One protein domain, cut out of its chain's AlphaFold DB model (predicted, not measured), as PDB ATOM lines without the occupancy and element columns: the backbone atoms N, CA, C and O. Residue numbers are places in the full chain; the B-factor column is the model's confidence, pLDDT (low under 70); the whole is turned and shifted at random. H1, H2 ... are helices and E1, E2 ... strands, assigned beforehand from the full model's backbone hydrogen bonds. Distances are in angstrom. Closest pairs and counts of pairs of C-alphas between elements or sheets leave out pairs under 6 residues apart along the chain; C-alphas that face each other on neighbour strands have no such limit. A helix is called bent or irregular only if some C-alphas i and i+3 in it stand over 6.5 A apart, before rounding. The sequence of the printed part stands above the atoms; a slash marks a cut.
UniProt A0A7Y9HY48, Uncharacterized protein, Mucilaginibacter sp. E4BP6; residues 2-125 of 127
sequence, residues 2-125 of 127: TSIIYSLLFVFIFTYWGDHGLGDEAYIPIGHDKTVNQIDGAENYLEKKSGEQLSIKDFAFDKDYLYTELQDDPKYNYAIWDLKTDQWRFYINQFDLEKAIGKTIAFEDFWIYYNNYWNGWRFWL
ATOM      1  N   THR A   2      38.765  32.135   9.965       74.19
ATOM      2  CA  THR A   2      38.216  33.504   9.855       74.19
ATOM      3  C   THR A   2      39.036  34.432   8.954       74.19
ATOM      4  O   THR A   2      38.464  35.097   8.102       74.19
ATOM      5  N   SER A   3      40.369  34.413   9.048       81.94
ATOM      6  CA  SER A   3      41.237  35.251   8.200       81.94
ATOM      7  C   SER A   3      41.070  34.989   6.699       81.94
ATOM      8  O   SER A   3      41.128  35.925   5.917       81.94
ATOM      9  N   ILE A   4      40.799  33.741   6.298       91.12
ATOM     10  CA  ILE A   4      40.588  33.382   4.886       91.12
ATOM     11  C   ILE A   4      39.274  33.982   4.378       91.12
ATOM     12  O   ILE A   4      39.230  34.501   3.269       91.12
ATOM     13  N   ILE A   5      38.221  33.954   5.200       88.94
ATOM     14  CA  ILE A   5      36.918  34.533   4.851       88.94
ATOM     15  C   ILE A   5      37.054  36.043   4.645       88.94
ATOM     16  O   ILE A   5      36.591  36.552   3.632       88.94
ATOM     17  N   TYR A   6      37.744  36.746   5.547       89.81
ATOM     18  CA  TYR A   6      37.973  38.184   5.387       89.81
ATOM     19  C   TYR A   6      38.810  38.509   4.151       89.81
ATOM     20  O   TYR A   6      38.471  39.441   3.434       89.81
ATOM     21  N   SER A   7      39.853  37.727   3.854       92.12
ATOM     22  CA  SER A   7      40.624  37.914   2.622       92.12
ATOM     23  C   SER A   7      39.775  37.703   1.368       92.12
ATOM     24  O   SER A   7      39.902  38.469   0.421       92.12
ATOM     25  N   LEU A   8      38.889  36.702   1.352       92.31
ATOM     26  CA  LEU A   8      37.999  36.462   0.213       92.31
ATOM     27  C   LEU A   8      36.955  37.568   0.055       92.31
ATOM     28  O   LEU A   8      36.710  37.996  -1.066       92.31
ATOM     29  N   LEU A   9      36.376  38.053   1.158       90.44
ATOM     30  CA  LEU A   9      35.451  39.187   1.131       90.44
ATOM     31  C   LEU A   9      36.152  40.466   0.671       90.44
ATOM     32  O   LEU A   9      35.604  41.184  -0.149       90.44
ATOM     33  N   PHE A  10      37.382  40.704   1.126       91.31
ATOM     34  CA  PHE A  10      38.182  41.837   0.672       91.31
ATOM     35  C   PHE A  10      38.481  41.767  -0.827       91.31
ATOM     36  O   PHE A  10      38.382  42.769  -1.509       91.31
ATOM     37  N   VAL A  11      38.807  40.594  -1.378       92.69
ATOM     38  CA  VAL A  11      38.962  40.461  -2.836       92.69
ATOM     39  C   VAL A  11      37.621  40.656  -3.550       92.69
ATOM     40  O   VAL A  11      37.586  41.241  -4.626       92.69
ATOM     41  N   PHE A  12      36.523  40.187  -2.955       92.06
ATOM     42  CA  PHE A  12      35.190  40.243  -3.546       92.06
ATOM     43  C   PHE A  12      34.694  41.674  -3.800       92.06
ATOM     44  O   PHE A  12      34.101  41.891  -4.856       92.06
ATOM     45  N   ILE A  13      34.974  42.638  -2.914       92.62
ATOM     46  CA  ILE A  13      34.508  44.034  -3.074       92.62
ATOM     47  C   ILE A  13      35.103  44.741  -4.302       92.62
ATOM     48  O   ILE A  13      34.541  45.713  -4.770       92.62
ATOM     49  N   PHE A  14      36.204  44.226  -4.862       91.94
ATOM     50  CA  PHE A  14      36.821  44.746  -6.093       91.94
ATOM     51  C   PHE A  14      36.449  43.927  -7.335       91.94
ATOM     52  O   PHE A  14      37.096  44.025  -8.379       91.94
ATOM     53  N   THR A  15      35.461  43.039  -7.223       93.88
ATOM     54  CA  THR A  15      34.947  42.277  -8.364       93.88
ATOM     55  C   THR A  15      33.674  42.908  -8.892       93.88
ATOM     56  O   THR A  15      32.937  43.541  -8.148       93.88
ATOM     57  N   TYR A  16      33.336  42.596 -10.141       93.62
ATOM     58  CA  TYR A  16      32.054  42.941 -10.758       93.62
ATOM     59  C   TYR A  16      30.816  42.649  -9.882       93.62
ATOM     60  O   TYR A  16      29.797  43.314 -10.004       93.62
ATOM     61  N   TRP A  17      30.885  41.648  -9.001       93.06
ATOM     62  CA  TRP A  17      29.764  41.233  -8.152       93.06
ATOM     63  C   TRP A  17      29.740  41.897  -6.770       93.06
ATOM     64  O   TRP A  17      28.770  41.716  -6.034       93.06
ATOM     65  N   GLY A  18      30.826  42.562  -6.381       92.62
ATOM     66  CA  GLY A  18      31.005  43.125  -5.044       92.62
ATOM     67  C   GLY A  18      31.339  44.610  -5.027       92.62
ATOM     68  O   GLY A  18      31.214  45.215  -3.970       92.62
ATOM     69  N   ASP A  19      31.714  45.183  -6.167       93.75
ATOM     70  CA  ASP A  19      31.944  46.612  -6.317       93.75
ATOM     71  C   ASP A  19      30.610  47.330  -6.516       93.75
ATOM     72  O   ASP A  19      29.956  47.205  -7.555       93.75
ATOM     73  N   HIS A  20      30.188  48.043  -5.480       92.50
ATOM     74  CA  HIS A  20      28.969  48.837  -5.495       92.50
ATOM     75  C   HIS A  20      29.202  50.319  -5.791       92.50
ATOM     76  O   HIS A  20      28.231  51.072  -5.759       92.50
ATOM     77  N   GLY A  21      30.442  50.717  -6.096       91.25
ATOM     78  CA  GLY A  21      30.858  52.107  -6.257       91.25
ATOM     79  C   GLY A  21      31.603  52.660  -5.041       91.25
ATOM     80  O   GLY A  21      31.573  52.091  -3.949       91.25
ATOM     81  N   LEU A  22      32.319  53.768  -5.245       87.50
ATOM     82  CA  LEU A  22      33.100  54.445  -4.212       87.50
ATOM     83  C   LEU A  22      32.767  55.939  -4.195       87.50
ATOM     84  O   LEU A  22      32.806  56.609  -5.225       87.50
ATOM     85  N   GLY A  23      32.517  56.482  -3.004       87.81
ATOM     86  CA  GLY A  23      32.199  57.900  -2.840       87.81
ATOM     87  C   GLY A  23      30.813  58.229  -3.389       87.81
ATOM     88  O   GLY A  23      29.822  57.714  -2.875       87.81
ATOM     89  N   ASP A  24      30.766  59.087  -4.405       90.44
ATOM     90  CA  ASP A  24      29.522  59.561  -5.025       90.44
ATOM     91  C   ASP A  24      29.058  58.668  -6.188       90.44
ATOM     92  O   ASP A  24      28.032  58.936  -6.813       90.44
ATOM     93  N   GLU A  25      29.801  57.599  -6.470       94.06
ATOM     94  CA  GLU A  25      29.462  56.621  -7.495       94.06
ATOM     95  C   GLU A  25      28.748  55.409  -6.892       94.06
ATOM     96  O   GLU A  25      29.127  54.904  -5.835       94.06
ATOM     97  N   ALA A  26      27.733  54.916  -7.599       95.25
ATOM     98  CA  ALA A  26      27.005  53.703  -7.257       95.25
ATOM     99  C   ALA A  26      26.821  52.817  -8.494       95.25
ATOM    100  O   ALA A  26      26.482  53.310  -9.571       95.25
ATOM    101  N   TYR A  27      26.989  51.502  -8.346       96.38
ATOM    102  CA  TYR A  27      26.924  50.555  -9.463       96.38
ATOM    103  C   TYR A  27      25.897  49.448  -9.243       96.38
ATOM    104  O   TYR A  27      25.705  48.954  -8.132       96.38
ATOM    105  N   ILE A  28      25.265  48.999 -10.327       96.94
ATOM    106  CA  ILE A  28      24.373  47.836 -10.344       96.94
ATOM    107  C   ILE A  28      24.830  46.873 -11.441       96.94
ATOM    108  O   ILE A  28      24.727  47.207 -12.622       96.94
ATOM    109  N   PRO A  29      25.285  45.662 -11.091       96.69
ATOM    110  CA  PRO A  29      25.608  44.618 -12.061       96.69
ATOM    111  C   PRO A  29      24.361  44.131 -12.819       96.69
ATOM    112  O   PRO A  29      23.425  43.617 -12.208       96.69
ATOM    113  N   ILE A  30      24.361  44.240 -14.154       97.06
ATOM    114  CA  ILE A  30      23.218  43.883 -15.028       97.06
ATOM    115  C   ILE A  30      23.472  42.709 -15.996       97.06
ATOM    116  O   ILE A  30      22.613  42.369 -16.800       97.06
ATOM    117  N   GLY A  31      24.626  42.047 -15.910       95.44
ATOM    118  CA  GLY A  31      25.056  40.952 -16.787       95.44
ATOM    119  C   GLY A  31      26.161  41.345 -17.775       95.44
ATOM    120  O   GLY A  31      26.398  42.518 -18.035       95.44
ATOM    121  N   HIS A  32      26.855  40.341 -18.326       96.12
ATOM    122  CA  HIS A  32      27.920  40.497 -19.340       96.12
ATOM    123  C   HIS A  32      29.031  41.502 -18.970       96.12
ATOM    124  O   HIS A  32      29.547  42.210 -19.838       96.12
ATOM    125  N   ASP A  33      29.399  41.553 -17.685       94.81
ATOM    126  CA  ASP A  33      30.364  42.513 -17.124       94.81
ATOM    127  C   ASP A  33      29.968  43.981 -17.393       94.81
ATOM    128  O   ASP A  33      30.819  44.843 -17.608       94.81
ATOM    129  N   LYS A  34      28.655  44.252 -17.441       97.31
ATOM    130  CA  LYS A  34      28.063  45.585 -17.597       97.31
ATOM    131  C   LYS A  34      27.368  46.030 -16.326       97.31
ATOM    132  O   LYS A  34      26.797  45.210 -15.600       97.31
ATOM    133  N   THR A  35      27.383  47.331 -16.094       97.75
ATOM    134  CA  THR A  35      26.730  47.974 -14.961       97.75
ATOM    135  C   THR A  35      25.799  49.081 -15.438       97.75
ATOM    136  O   THR A  35      25.989  49.648 -16.517       97.75
ATOM    137  N   VAL A  36      24.780  49.373 -14.633       98.25
ATOM    138  CA  VAL A  36      24.200  50.717 -14.592       98.25
ATOM    139  C   VAL A  36      24.937  51.482 -13.512       98.25
ATOM    140  O   VAL A  36      25.101  50.962 -12.407       98.25
ATOM    141  N   ASN A  37      25.365  52.692 -13.838       97.81
ATOM    142  CA  ASN A  37      26.103  53.549 -12.931       97.81
ATOM    143  C   ASN A  37      25.226  54.732 -12.532       97.81
ATOM    144  O   ASN A  37      24.406  55.192 -13.327       97.81
ATOM    145  N   GLN A  38      25.425  55.231 -11.323       97.38
ATOM    146  CA  GLN A  38      24.891  56.502 -10.868       97.38
ATOM    147  C   GLN A  38      26.031  57.336 -10.294       97.38
ATOM    148  O   GLN A  38      26.892  56.795  -9.604       97.38
ATOM    149  N   ILE A  39      26.020  58.637 -10.574       95.62
ATOM    150  CA  ILE A  39      26.921  59.616  -9.963       95.62
ATOM    151  C   ILE A  39      26.113  60.698  -9.240       95.62
ATOM    152  O   ILE A  39      24.972  61.000  -9.613       95.62
ATOM    153  N   ASP A  40      26.673  61.224  -8.151       92.88
ATOM    154  CA  ASP A  40      26.092  62.271  -7.299       92.88
ATOM    155  C   ASP A  40      24.684  61.937  -6.766       92.88
ATOM    156  O   ASP A  40      23.889  62.815  -6.423       92.88
ATOM    157  N   GLY A  41      24.346  60.644  -6.707       88.62
ATOM    158  CA  GLY A  41      23.035  60.158  -6.274       88.62
ATOM    159  C   GLY A  41      21.868  60.521  -7.203       88.62
ATOM    160  O   GLY A  41      20.712  60.372  -6.798       88.62
ATOM    161  N   ALA A  42      22.145  61.029  -8.410       90.94
ATOM    162  CA  ALA A  42      21.131  61.639  -9.271       90.94
ATOM    163  C   ALA A  42      21.252  61.271 -10.755       90.94
ATOM    164  O   ALA A  42      20.227  61.075 -11.408       90.94
ATOM    165  N   GLU A  43      22.467  61.192 -11.298       95.06
ATOM    166  CA  GLU A  43      22.679  61.009 -12.736       95.06
ATOM    167  C   GLU A  43      22.952  59.541 -13.046       95.06
ATOM    168  O   GLU A  43      24.013  59.018 -12.701       95.06
ATOM    169  N   ASN A  44      21.996  58.871 -13.696       97.62
ATOM    170  CA  ASN A  44      22.144  57.476 -14.099       97.62
ATOM    171  C   ASN A  44      22.713  57.402 -15.516       97.62
ATOM    172  O   ASN A  44      22.246  58.091 -16.424       97.62
ATOM    173  N   TYR A  45      23.676  56.517 -15.743       97.88
ATOM    174  CA  TYR A  45      24.258  56.341 -17.065       97.88
ATOM    175  C   TYR A  45      24.700  54.903 -17.342       97.88
ATOM    176  O   TYR A  45      24.926  54.081 -16.451       97.88
ATOM    177  N   LEU A  46      24.809  54.611 -18.634       97.81
ATOM    178  CA  LEU A  46      25.354  53.379 -19.189       97.81
ATOM    179  C   LEU A  46      26.677  53.692 -19.875       97.81
ATOM    180  O   LEU A  46      26.795  54.737 -20.511       97.81
ATOM    181  N   GLU A  47      27.631  52.766 -19.833       97.00
ATOM    182  CA  GLU A  47      28.921  52.941 -20.502       97.00
ATOM    183  C   GLU A  47      29.330  51.707 -21.319       97.00
ATOM    184  O   GLU A  47      29.394  50.567 -20.839       97.00
ATOM    185  N   LYS A  48      29.630  51.929 -22.602       95.69
ATOM    186  CA  LYS A  48      30.208  50.898 -23.469       95.69
ATOM    187  C   LYS A  48      31.684  50.696 -23.170       95.69
ATOM    188  O   LYS A  48      32.377  51.595 -22.714       95.69
ATOM    189  N   LYS A  49      32.229  49.555 -23.600       91.94
ATOM    190  CA  LYS A  49      33.684  49.306 -23.539       91.94
ATOM    191  C   LYS A  49      34.504  50.325 -24.339       91.94
ATOM    192  O   LYS A  49      35.694  50.471 -24.095       91.94
ATOM    193  N   SER A  50      33.886  51.001 -25.308       93.38
ATOM    194  CA  SER A  50      34.505  52.080 -26.081       93.38
ATOM    195  C   SER A  50      34.588  53.421 -25.336       93.38
ATOM    196  O   SER A  50      35.174  54.347 -25.889       93.38
ATOM    197  N   GLY A  51      33.992  53.544 -24.143       93.75
ATOM    198  CA  GLY A  51      33.855  54.803 -23.399       93.75
ATOM    199  C   GLY A  51      32.684  55.680 -23.859       93.75
ATOM    200  O   GLY A  51      32.566  56.827 -23.447       93.75
ATOM    201  N   GLU A  52      31.823  55.174 -24.750       95.56
ATOM    202  CA  GLU A  52      30.589  55.873 -25.121       95.56
ATOM    203  C   GLU A  52      29.587  55.760 -23.967       95.56
ATOM    204  O   GLU A  52      29.263  54.644 -23.549       95.56
ATOM    205  N   GLN A  53      29.099  56.903 -23.482       96.31
ATOM    206  CA  GLN A  53      28.152  56.987 -22.374       96.31
ATOM    207  C   GLN A  53      26.753  57.388 -22.844       96.31
ATOM    208  O   GLN A  53      26.600  58.134 -23.813       96.31
ATOM    209  N   LEU A  54      25.733  56.885 -22.150       97.19
ATOM    210  CA  LEU A  54      24.330  57.222 -22.383       97.19
ATOM    211  C   LEU A  54      23.653  57.552 -21.064       97.19
ATOM    212  O   LEU A  54      23.561  56.684 -20.199       97.19
ATOM    213  N   SER A  55      23.169  58.786 -20.945       97.50
ATOM    214  CA  SER A  55      22.390  59.243 -19.795       97.50
ATOM    215  C   SER A  55      20.976  58.668 -19.851       97.50
ATOM    216  O   SER A  55      20.300  58.734 -20.889       97.50
ATOM    217  N   ILE A  56      20.542  58.079 -18.745       98.12
ATOM    218  CA  ILE A  56      19.287  57.346 -18.646       98.12
ATOM    219  C   ILE A  56      18.493  57.760 -17.417       98.12
ATOM    220  O   ILE A  56      19.030  58.319 -16.471       98.12
ATOM    221  N   LYS A  57      17.195  57.465 -17.425       96.94
ATOM    222  CA  LYS A  57      16.305  57.799 -16.317       96.94
ATOM    223  C   LYS A  57      15.918  56.550 -15.530       96.94
ATOM    224  O   LYS A  57      16.594  56.209 -14.560       96.94
ATOM    225  N   ASP A  58      14.905  55.845 -16.019       97.75
ATOM    226  CA  ASP A  58      14.408  54.589 -15.469       97.75
ATOM    227  C   ASP A  58      14.700  53.453 -16.451       97.75
ATOM    228  O   ASP A  58      14.804  53.659 -17.669       97.75
ATOM    229  N   PHE A  59      14.878  52.241 -15.930       98.44
ATOM    230  CA  PHE A  59      15.304  51.110 -16.745       98.44
ATOM    231  C   PHE A  59      14.679  49.788 -16.303       98.44
ATOM    232  O   PHE A  59      14.062  49.645 -15.249       98.44
ATOM    233  N   ALA A  60      14.806  48.800 -17.173       98.38
ATOM    234  CA  ALA A  60      14.511  47.408 -16.896       98.38
ATOM    235  C   ALA A  60      15.546  46.556 -17.610       98.38
ATOM    236  O   ALA A  60      16.053  46.939 -18.661       98.38
ATOM    237  N   PHE A  61      15.866  45.386 -17.078       98.00
ATOM    238  CA  PHE A  61      16.836  44.517 -17.729       98.00
ATOM    239  C   PHE A  61      16.524  43.048 -17.491       98.00
ATOM    240  O   PHE A  61      15.837  42.659 -16.546       98.00
ATOM    241  N   ASP A  62      17.028  42.230 -18.400       96.25
ATOM    242  CA  ASP A  62      17.115  40.791 -18.249       96.25
ATOM    243  C   ASP A  62      18.561  40.344 -18.488       96.25
ATOM    244  O   ASP A  62      19.498  41.133 -18.406       96.25
ATOM    245  N   LYS A  63      18.760  39.049 -18.731       94.44
ATOM    246  CA  LYS A  63      20.093  38.467 -18.873       94.44
ATOM    247  C   LYS A  63      20.907  39.090 -20.012       94.44
ATOM    248  O   LYS A  63      22.127  39.156 -19.896       94.44
ATOM    249  N   ASP A  64      20.262  39.450 -21.118       97.31
ATOM    250  CA  ASP A  64      20.952  39.803 -22.363       97.31
ATOM    251  C   ASP A  64      20.658  41.236 -22.820       97.31
ATOM    252  O   ASP A  64      21.410  41.782 -23.631       97.31
ATOM    253  N   TYR A  65      19.602  41.855 -22.287       98.31
ATOM    254  CA  TYR A  65      19.161  43.180 -22.696       98.31
ATOM    255  C   TYR A  65      18.891  44.096 -21.511       98.31
ATOM    256  O   TYR A  65      18.268  43.696 -20.530       98.31
ATOM    257  N   LEU A  66      19.271  45.360 -21.674       98.50
ATOM    258  CA  LEU A  66      18.756  46.467 -20.882       98.50
ATOM    259  C   LEU A  66      17.863  47.343 -21.761       98.50
ATOM    260  O   LEU A  66      18.168  47.614 -22.919       98.50
ATOM    261  N   TYR A  67      16.747  47.773 -21.197       98.56
ATOM    262  CA  TYR A  67      15.760  48.663 -21.782       98.56
ATOM    263  C   TYR A  67      15.712  49.909 -20.920       98.56
ATOM    264  O   TYR A  67      15.713  49.797 -19.697       98.56
ATOM    265  N   THR A  68      15.645  51.083 -21.530       98.50
ATOM    266  CA  THR A  68      15.775  52.314 -20.755       98.50
ATOM    267  C   THR A  68      15.031  53.480 -21.360       98.50
ATOM    268  O   THR A  68      14.913  53.585 -22.584       98.50
ATOM    269  N   GLU A  69      14.603  54.377 -20.481       98.38
ATOM    270  CA  GLU A  69      14.256  55.756 -20.795       98.38
ATOM    271  C   GLU A  69      15.536  56.595 -20.876       98.38
ATOM    272  O   GLU A  69      16.449  56.428 -20.064       98.38
ATOM    273  N   LEU A  70      15.620  57.471 -21.877       97.88
ATOM    274  CA  LEU A  70      16.738  58.396 -22.068       97.88
ATOM    275  C   LEU A  70      16.463  59.702 -21.336       97.88
ATOM    276  O   LEU A  70      15.332  60.187 -21.337       97.88
ATOM    277  N   GLN A  71      17.504  60.282 -20.742       94.75
ATOM    278  CA  GLN A  71      17.368  61.549 -20.027       94.75
ATOM    279  C   GLN A  71      17.510  62.762 -20.960       94.75
ATOM    280  O   GLN A  71      16.667  63.654 -20.925       94.75
ATOM    281  N   ASP A  72      18.525  62.761 -21.832       87.75
ATOM    282  CA  ASP A  72      18.959  63.958 -22.571       87.75
ATOM    283  C   ASP A  72      19.171  63.715 -24.082       87.75
ATOM    284  O   ASP A  72      20.141  64.197 -24.671       87.75
ATOM    285  N   ASP A  73      18.276  62.971 -24.748       93.44
ATOM    286  CA  ASP A  73      18.315  62.807 -26.212       93.44
ATOM    287  C   ASP A  73      17.197  63.626 -26.903       93.44
ATOM    288  O   ASP A  73      16.019  63.492 -26.573       93.44
ATOM    289  N   PRO A  74      17.525  64.498 -27.879       91.44
ATOM    290  CA  PRO A  74      16.546  65.386 -28.517       91.44
ATOM    291  C   PRO A  74      15.615  64.682 -29.516       91.44
ATOM    292  O   PRO A  74      14.667  65.300 -30.009       91.44
ATOM    293  N   LYS A  75      15.909  63.435 -29.896       95.88
ATOM    294  CA  LYS A  75      15.208  62.696 -30.953       95.88
ATOM    295  C   LYS A  75      14.556  61.419 -30.439       95.88
ATOM    296  O   LYS A  75      13.478  61.053 -30.914       95.88
ATOM    297  N   TYR A  76      15.228  60.712 -29.547       97.75
ATOM    298  CA  TYR A  76      14.808  59.422 -29.028       97.75
ATOM    299  C   TYR A  76      14.488  59.547 -27.547       97.75
ATOM    300  O   TYR A  76      15.143  60.284 -26.830       97.75
ATOM    301  N   ASN A  77      13.496  58.796 -27.085       98.00
ATOM    302  CA  ASN A  77      13.138  58.776 -25.665       98.00
ATOM    303  C   ASN A  77      13.516  57.448 -25.004       98.00
ATOM    304  O   ASN A  77      13.500  57.345 -23.785       98.00
ATOM    305  N   TYR A  78      13.831  56.424 -25.802       98.44
ATOM    306  CA  TYR A  78      14.089  55.081 -25.309       98.44
ATOM    307  C   TYR A  78      15.247  54.429 -26.054       98.44
ATOM    308  O   TYR A  78      15.464  54.681 -27.246       98.44
ATOM    309  N   ALA A  79      15.935  53.517 -25.378       98.19
ATOM    310  CA  ALA A  79      16.934  52.665 -25.998       98.19
ATOM    311  C   ALA A  79      16.875  51.225 -25.481       98.19
ATOM    312  O   ALA A  79      16.384  50.933 -24.392       98.19
ATOM    313  N   ILE A  80      17.407  50.321 -26.298       98.38
ATOM    314  CA  ILE A  80      17.740  48.952 -25.920       98.38
ATOM    315  C   ILE A  80      19.245  48.797 -26.044       98.38
ATOM    316  O   ILE A  80      19.798  49.062 -27.113       98.38
ATOM    317  N   TRP A  81      19.881  48.294 -24.997       98.50
ATOM    318  CA  TRP A  81      21.265  47.857 -25.009       98.50
ATOM    319  C   TRP A  81      21.333  46.335 -25.054       98.50
ATOM    320  O   TRP A  81      20.850  45.654 -24.154       98.50
ATOM    321  N   ASP A  82      21.922  45.795 -26.118       98.12
ATOM    322  CA  ASP A  82      22.326  44.393 -26.175       98.12
ATOM    323  C   ASP A  82      23.643  44.242 -25.402       98.12
ATOM    324  O   ASP A  82      24.701  44.675 -25.864       98.12
ATOM    325  N   LEU A  83      23.563  43.655 -24.207       97.94
ATOM    326  CA  LEU A  83      24.669  43.593 -23.248       97.94
ATOM    327  C   LEU A  83      25.812  42.697 -23.739       97.94
ATOM    328  O   LEU A  83      26.974  42.900 -23.388       97.94
ATOM    329  N   LYS A  84      25.491  41.720 -24.592       96.88
ATOM    330  CA  LYS A  84      26.455  40.769 -25.148       96.88
ATOM    331  C   LYS A  84      27.265  41.373 -26.293       96.88
ATOM    332  O   LYS A  84      28.466  41.126 -26.398       96.88
ATOM    333  N   THR A  85      26.604  42.109 -27.183       97.50
ATOM    334  CA  THR A  85      27.224  42.713 -28.378       97.50
ATOM    335  C   THR A  85      27.653  44.165 -28.171       97.50
ATOM    336  O   THR A  85      28.336  44.731 -29.027       97.50
ATOM    337  N   ASP A  86      27.289  44.752 -27.032       97.38
ATOM    338  CA  ASP A  86      27.577  46.132 -26.646       97.38
ATOM    339  C   ASP A  86      26.958  47.178 -27.597       97.38
ATOM    340  O   ASP A  86      27.540  48.230 -27.859       97.38
ATOM    341  N   GLN A  87      25.782  46.877 -28.162       97.75
ATOM    342  CA  GLN A  87      25.117  47.714 -29.172       97.75
ATOM    343  C   GLN A  87      23.832  48.357 -28.653       97.75
ATOM    344  O   GLN A  87      23.028  47.706 -27.986       97.75
ATOM    345  N   TRP A  88      23.603  49.615 -29.037       97.50
ATOM    346  CA  TRP A  88      22.367  50.342 -28.740       97.50
ATOM    347  C   TRP A  88      21.428  50.374 -29.940       97.50
ATOM    348  O   TRP A  88      21.854  50.478 -31.092       97.50
ATOM    349  N   ARG A  89      20.128  50.326 -29.663       98.00
ATOM    350  CA  ARG A  89      19.059  50.615 -30.623       98.00
ATOM    351  C   ARG A  89      18.098  51.609 -30.004       98.00
ATOM    352  O   ARG A  89      17.652  51.395 -28.884       98.00
ATOM    353  N   PHE A  90      17.768  52.656 -30.747       98.25
ATOM    354  CA  PHE A  90      17.022  53.803 -30.245       98.25
ATOM    355  C   PHE A  90      15.594  53.846 -30.781       98.25
ATOM    356  O   PHE A  90      15.345  53.480 -31.933       98.25
ATOM    357  N   TYR A  91      14.672  54.333 -29.952       98.31
ATOM    358  CA  TYR A  91      13.243  54.398 -30.238       98.31
ATOM    359  C   TYR A  91      12.664  55.742 -29.788       98.31
ATOM    360  O   TYR A  91      13.060  56.319 -28.775       98.31
ATOM    361  N   ILE A  92      11.706  56.255 -30.561       97.62
ATOM    362  CA  ILE A  92      11.064  57.550 -30.286       97.62
ATOM    363  C   ILE A  92      10.047  57.421 -29.147       97.62
ATOM    364  O   ILE A  92       9.864  58.352 -28.372       97.62
ATOM    365  N   ASN A  93       9.371  56.282 -29.027       97.00
ATOM    366  CA  ASN A  93       8.353  56.053 -28.006       97.00
ATOM    367  C   ASN A  93       8.401  54.604 -27.497       97.00
ATOM    368  O   ASN A  93       8.926  53.716 -28.175       97.00
ATOM    369  N   GLN A  94       7.827  54.378 -26.311       96.69
ATOM    370  CA  GLN A  94       7.794  53.067 -25.662       96.69
ATOM    371  C   GLN A  94       7.050  52.027 -26.499       96.69
ATOM    372  O   GLN A  94       7.485  50.884 -26.576       96.69
ATOM    373  N   PHE A  95       5.967  52.416 -27.176       97.25
ATOM    374  CA  PHE A  95       5.184  51.494 -27.996       97.25
ATOM    375  C   PHE A  95       6.021  50.862 -29.119       97.25
ATOM    376  O   PHE A  95       5.940  49.654 -29.338       97.25
ATOM    377  N   ASP A  96       6.861  51.643 -29.803       97.31
ATOM    378  CA  ASP A  96       7.751  51.132 -30.851       97.31
ATOM    379  C   ASP A  96       8.814  50.183 -30.284       97.31
ATOM    380  O   ASP A  96       9.112  49.155 -30.900       97.31
ATOM    381  N   LEU A  97       9.347  50.495 -29.097       97.50
ATOM    382  CA  LEU A  97      10.284  49.633 -28.380       97.50
ATOM    383  C   LEU A  97       9.622  48.297 -28.015       97.50
ATOM    384  O   LEU A  97      10.132  47.237 -28.375       97.50
ATOM    385  N   GLU A  98       8.474  48.337 -27.340       97.75
ATOM    386  CA  GLU A  98       7.738  47.155 -26.874       97.75
ATOM    387  C   GLU A  98       7.275  46.280 -28.035       97.75
ATOM    388  O   GLU A  98       7.385  45.052 -27.991       97.75
ATOM    389  N   LYS A  99       6.825  46.906 -29.125       97.19
ATOM    390  CA  LYS A  99       6.485  46.213 -30.366       97.19
ATOM    391  C   LYS A  99       7.695  45.505 -30.972       97.19
ATOM    392  O   LYS A  99       7.540  44.396 -31.480       97.19
ATOM    393  N   ALA A 100       8.881  46.115 -30.932       95.31
ATOM    394  CA  ALA A 100      10.100  45.515 -31.474       95.31
ATOM    395  C   ALA A 100      10.558  44.279 -30.685       95.31
ATOM    396  O   ALA A 100      11.163  43.378 -31.266       95.31
ATOM    397  N   ILE A 101      10.259  44.217 -29.385       95.50
ATOM    398  CA  ILE A 101      10.665  43.106 -28.507       95.50
ATOM    399  C   ILE A 101       9.539  42.118 -28.189       95.50
ATOM    400  O   ILE A 101       9.804  41.045 -27.652       95.50
ATOM    401  N   GLY A 102       8.290  42.464 -28.503       96.25
ATOM    402  CA  GLY A 102       7.122  41.618 -28.270       96.25
ATOM    403  C   GLY A 102       6.724  41.464 -26.797       96.25
ATOM    404  O   GLY A 102       6.086  40.470 -26.457       96.25
ATOM    405  N   LYS A 103       7.097  42.408 -25.921       95.38
ATOM    406  CA  LYS A 103       6.716  42.426 -24.498       95.38
ATOM    407  C   LYS A 103       6.522  43.854 -23.993       95.38
ATOM    408  O   LYS A 103       7.197  44.765 -24.461       95.38
ATOM    409  N   THR A 104       5.632  44.012 -23.017       96.69
ATOM    410  CA  THR A 104       5.491  45.248 -22.237       96.69
ATOM    411  C   THR A 104       6.626  45.357 -21.226       96.69
ATOM    412  O   THR A 104       7.082  44.338 -20.698       96.69
ATOM    413  N   ILE A 105       7.068  46.580 -20.955       96.25
ATOM    414  CA  ILE A 105       8.116  46.878 -19.983       96.25
ATOM    415  C   ILE A 105       7.549  47.736 -18.858       96.25
ATOM    416  O   ILE A 105       6.882  48.739 -19.099       96.25
ATOM    417  N   ALA A 106       7.853  47.338 -17.626       96.81
ATOM    418  CA  ALA A 106       7.745  48.202 -16.463       96.81
ATOM    419  C   ALA A 106       9.153  48.705 -16.134       96.81
ATOM    420  O   ALA A 106      10.023  47.899 -15.801       96.81
ATOM    421  N   PHE A 107       9.380  50.004 -16.314       97.75
ATOM    422  CA  PHE A 107      10.619  50.656 -15.908       97.75
ATOM    423  C   PHE A 107      10.572  50.941 -14.410       97.75
ATOM    424  O   PHE A 107       9.512  51.262 -13.873       97.75
ATOM    425  N   GLU A 108      11.717  50.801 -13.757       98.31
ATOM    426  CA  GLU A 108      11.880  51.077 -12.333       98.31
ATOM    427  C   GLU A 108      13.101  51.978 -12.142       98.31
ATOM    428  O   GLU A 108      14.020  51.995 -12.973       98.31
ATOM    429  N   ASP A 109      13.111  52.710 -11.032       96.94
ATOM    430  CA  ASP A 109      14.210  53.603 -10.702       96.94
ATOM    431  C   ASP A 109      15.472  52.836 -10.273       96.94
ATOM    432  O   ASP A 109      15.440  51.681  -9.825       96.94
ATOM    433  N   PHE A 110      16.616  53.514 -10.381       97.75
ATOM    434  CA  PHE A 110      17.918  52.975  -9.995       97.75
ATOM    435  C   PHE A 110      17.941  52.439  -8.561       97.75
ATOM    436  O   PHE A 110      18.472  51.354  -8.314       97.75
ATOM    437  N   TRP A 111      17.345  53.158  -7.609       96.06
ATOM    438  CA  TRP A 111      17.407  52.810  -6.194       96.06
ATOM    439  C   TRP A 111      16.589  51.564  -5.860       96.06
ATOM    440  O   TRP A 111      16.986  50.817  -4.964       96.06
ATOM    441  N   ILE A 112      15.511  51.268  -6.591       97.25
ATOM    442  CA  ILE A 112      14.807  49.982  -6.476       97.25
ATOM    443  C   ILE A 112      15.764  48.829  -6.797       97.25
ATOM    444  O   ILE A 112      15.921  47.911  -5.984       97.25
ATOM    445  N   TYR A 113      16.451  48.870  -7.941       97.56
ATOM    446  CA  TYR A 113      17.400  47.816  -8.314       97.56
ATOM    447  C   TYR A 113      18.623  47.771  -7.395       97.56
ATOM    448  O   TYR A 113      19.029  46.683  -6.983       97.56
ATOM    449  N   TYR A 114      19.168  48.932  -7.026       96.56
ATOM    450  CA  TYR A 114      20.317  49.045  -6.131       96.56
ATOM    451  C   TYR A 114      20.021  48.398  -4.778       96.56
ATOM    452  O   TYR A 114      20.745  47.507  -4.334       96.56
ATOM    453  N   ASN A 115      18.903  48.773  -4.150       95.25
ATOM    454  CA  ASN A 115      18.492  48.217  -2.864       95.25
ATOM    455  C   ASN A 115      18.186  46.717  -2.963       95.25
ATOM    456  O   ASN A 115      18.466  45.964  -2.033       95.25
ATOM    457  N   ASN A 116      17.643  46.251  -4.088       95.69
ATOM    458  CA  ASN A 116      17.385  44.829  -4.303       95.69
ATOM    459  C   ASN A 116      18.671  44.005  -4.459       95.69
ATOM    460  O   ASN A 116      18.728  42.875  -3.968       95.69
ATOM    461  N   TYR A 117      19.694  44.547  -5.120       95.19
ATOM    462  CA  TYR A 117      20.962  43.851  -5.335       95.19
ATOM    463  C   TYR A 117      21.862  43.893  -4.092       95.19
ATOM    464  O   TYR A 117      22.368  42.858  -3.644       95.19
ATOM    465  N   TRP A 118      22.021  45.082  -3.505       94.50
ATOM    466  CA  TRP A 118      22.950  45.345  -2.406       94.50
ATOM    467  C   TRP A 118      22.348  45.136  -1.017       94.50
ATOM    468  O   TRP A 118      23.001  45.446  -0.030       94.50
ATOM    469  N   ASN A 119      21.141  44.585  -0.876       92.31
ATOM    470  CA  ASN A 119      20.585  44.307   0.452       92.31
ATOM    471  C   ASN A 119      21.373  43.248   1.255       92.31
ATOM    472  O   ASN A 119      22.251  42.521   0.776       92.31
ATOM    473  N   GLY A 120      21.014  43.142   2.537       91.81
ATOM    474  CA  GLY A 120      21.517  42.104   3.428       91.81
ATOM    475  C   GLY A 120      22.997  42.286   3.754       91.81
ATOM    476  O   GLY A 120      23.423  43.358   4.172       91.81
ATOM    477  N   TRP A 121      23.781  41.217   3.616       89.06
ATOM    478  CA  TRP A 121      25.212  41.249   3.935       89.06
ATOM    479  C   TRP A 121      26.031  42.045   2.913       89.06
ATOM    480  O   TRP A 121      27.075  42.572   3.282       89.06
ATOM    481  N   ARG A 122      25.557  42.150   1.662       88.88
ATOM    482  CA  ARG A 122      26.272  42.859   0.591       88.88
ATOM    483  C   ARG A 122      26.347  44.360   0.842       88.88
ATOM    484  O   ARG A 122      27.358  44.959   0.521       88.88
ATOM    485  N   PHE A 123      25.336  44.929   1.499       85.81
ATOM    486  CA  PHE A 123      25.292  46.348   1.863       85.81
ATOM    487  C   PHE A 123      26.514  46.790   2.674       85.81
ATOM    488  O   PHE A 123      26.966  47.925   2.581       85.81
ATOM    489  N   TRP A 124      27.043  45.885   3.496       84.25
ATOM    490  CA  TRP A 124      28.140  46.170   4.417       84.25
ATOM    491  C   TRP A 124      29.523  46.016   3.779       84.25
ATOM    492  O   TRP A 124      30.527  46.151   4.476       84.25
ATOM    493  N   LEU A 125      29.584  45.690   2.488       82.56
ATOM    494  CA  LEU A 125      30.818  45.473   1.750       82.56
ATOM    495  C   LEU A 125      31.106  46.673   0.858       82.56
ATOM    496  O   LEU A 125      30.811  46.649  -0.329       82.56
TER     497      LEU A 125
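What this domain is: This is residues 2 to 125 of the 127 residues of an uncharacterized protein of Mucilaginibacter sp. E4BP6 (UniProt A0A7Y9HY48). A single seven-stranded sheet, E1 to E7, curls like part of a barrel and folds at E4 into two leaves, E1 E2 E3 and E5 E6 E7, which are partly face to face. H3 crosses one end of the sheet over E1, H2 packs on E6 and E7 near the other end, both on the same face, and the free residues 2 to 8 of H1 stick out as an arm. The printed part has 124 residues with three named helices and seven named strands, in the order H1 E1 E2 E3 E4 E5 E6 E7 H2 H3. The sheet's order is E1 - E2 - E3 - E4 - E5 - E6 - E7, antiparallel throughout, and the class is mixed, helices and strands. The whole is compact by its radius of gyration of the C-alphas, 15.8 A, yet elongated in outline, spanning 54 by 28 by 28 A.

How they stand to each other: H1, residues 2 to 12, is not on the sheet, with 0 pairs of C-alphas within 10 A. E1, residues 25 to 31, and E2, residues 34 to 39, form a hairpin at 160 degrees, with N 28 and O 36 at 2.9 A. E2 and E3, residues 43 to 47, form a hairpin at 151 degrees, with N 37 and O 45 at 3.0 A. E3 and E4, residues 53 to 61, form a hairpin, with N 46 and O 54 at 2.9 A. E4 bends by 99 degrees at residue 58, and its pairing is staggered: residues 53 to 56 pair with E3, and residues 56 to 61 pair with E5, residues 65 to 70. E4 and E5 form a hairpin, with N 60 and O 67 at 2.9 A. E5 and E6, residues 78 to 82, form a hairpin at 156 degrees, with N 68 and O 79 at 3.0 A. E6 and E7, residues 87 to 91, form a hairpin at 157 degrees, with N 80 and O 89 at 2.8 A. The seven strands make a meander, each strand the antiparallel neighbour of the one before, and a folded sheet, bent back on itself, with E4 as the hinge. H2, residues 94 to 101, is on the sheet at a height of 9.1 A, over E6 and only just over E7, on which 3 of its C-alphas fall. It runs along the strands, at 12 degrees to E6 on the local plane; their closest C-alphas, Tyr 78 and Gln 94, are 6.6 A apart. H3, residues 110 to 118, is on the same face at a height of 8.5 A, over E1 and only just not over E2, on which 2 of its C-alphas fall. It runs across the strands, at 70 degrees to E1 on the local plane; their closest C-alphas, Ile 28 and Tyr 114, are 6.0 A apart. H2 and H3 are apart. In H1, H2 and H3 every O i to N i+4 pair is within hydrogen-bond range.

Where its parts are: H1 begins at C-alpha 2, at (38.216, 33.504, 9.855), and measures 15.3 A from first to last C-alpha. E1 measures 18.7 A, E2 16.0 A, E4 17.5 A and E5 15.4 A. E4 ends at C-alpha 61, at (16.836, 44.517, -17.729). H3 ends at C-alpha 118, at (22.950, 45.345, -2.406).

The domain as a whole: The two C-alphas farthest apart are those of Thr 2 and Lys 75, at 55.2 A. The printed part has no cut. The link from H1 to E1, residues 13 to 24, is long. The mean pLDDT of the printed part is 94.9, and no printed residue is under 70.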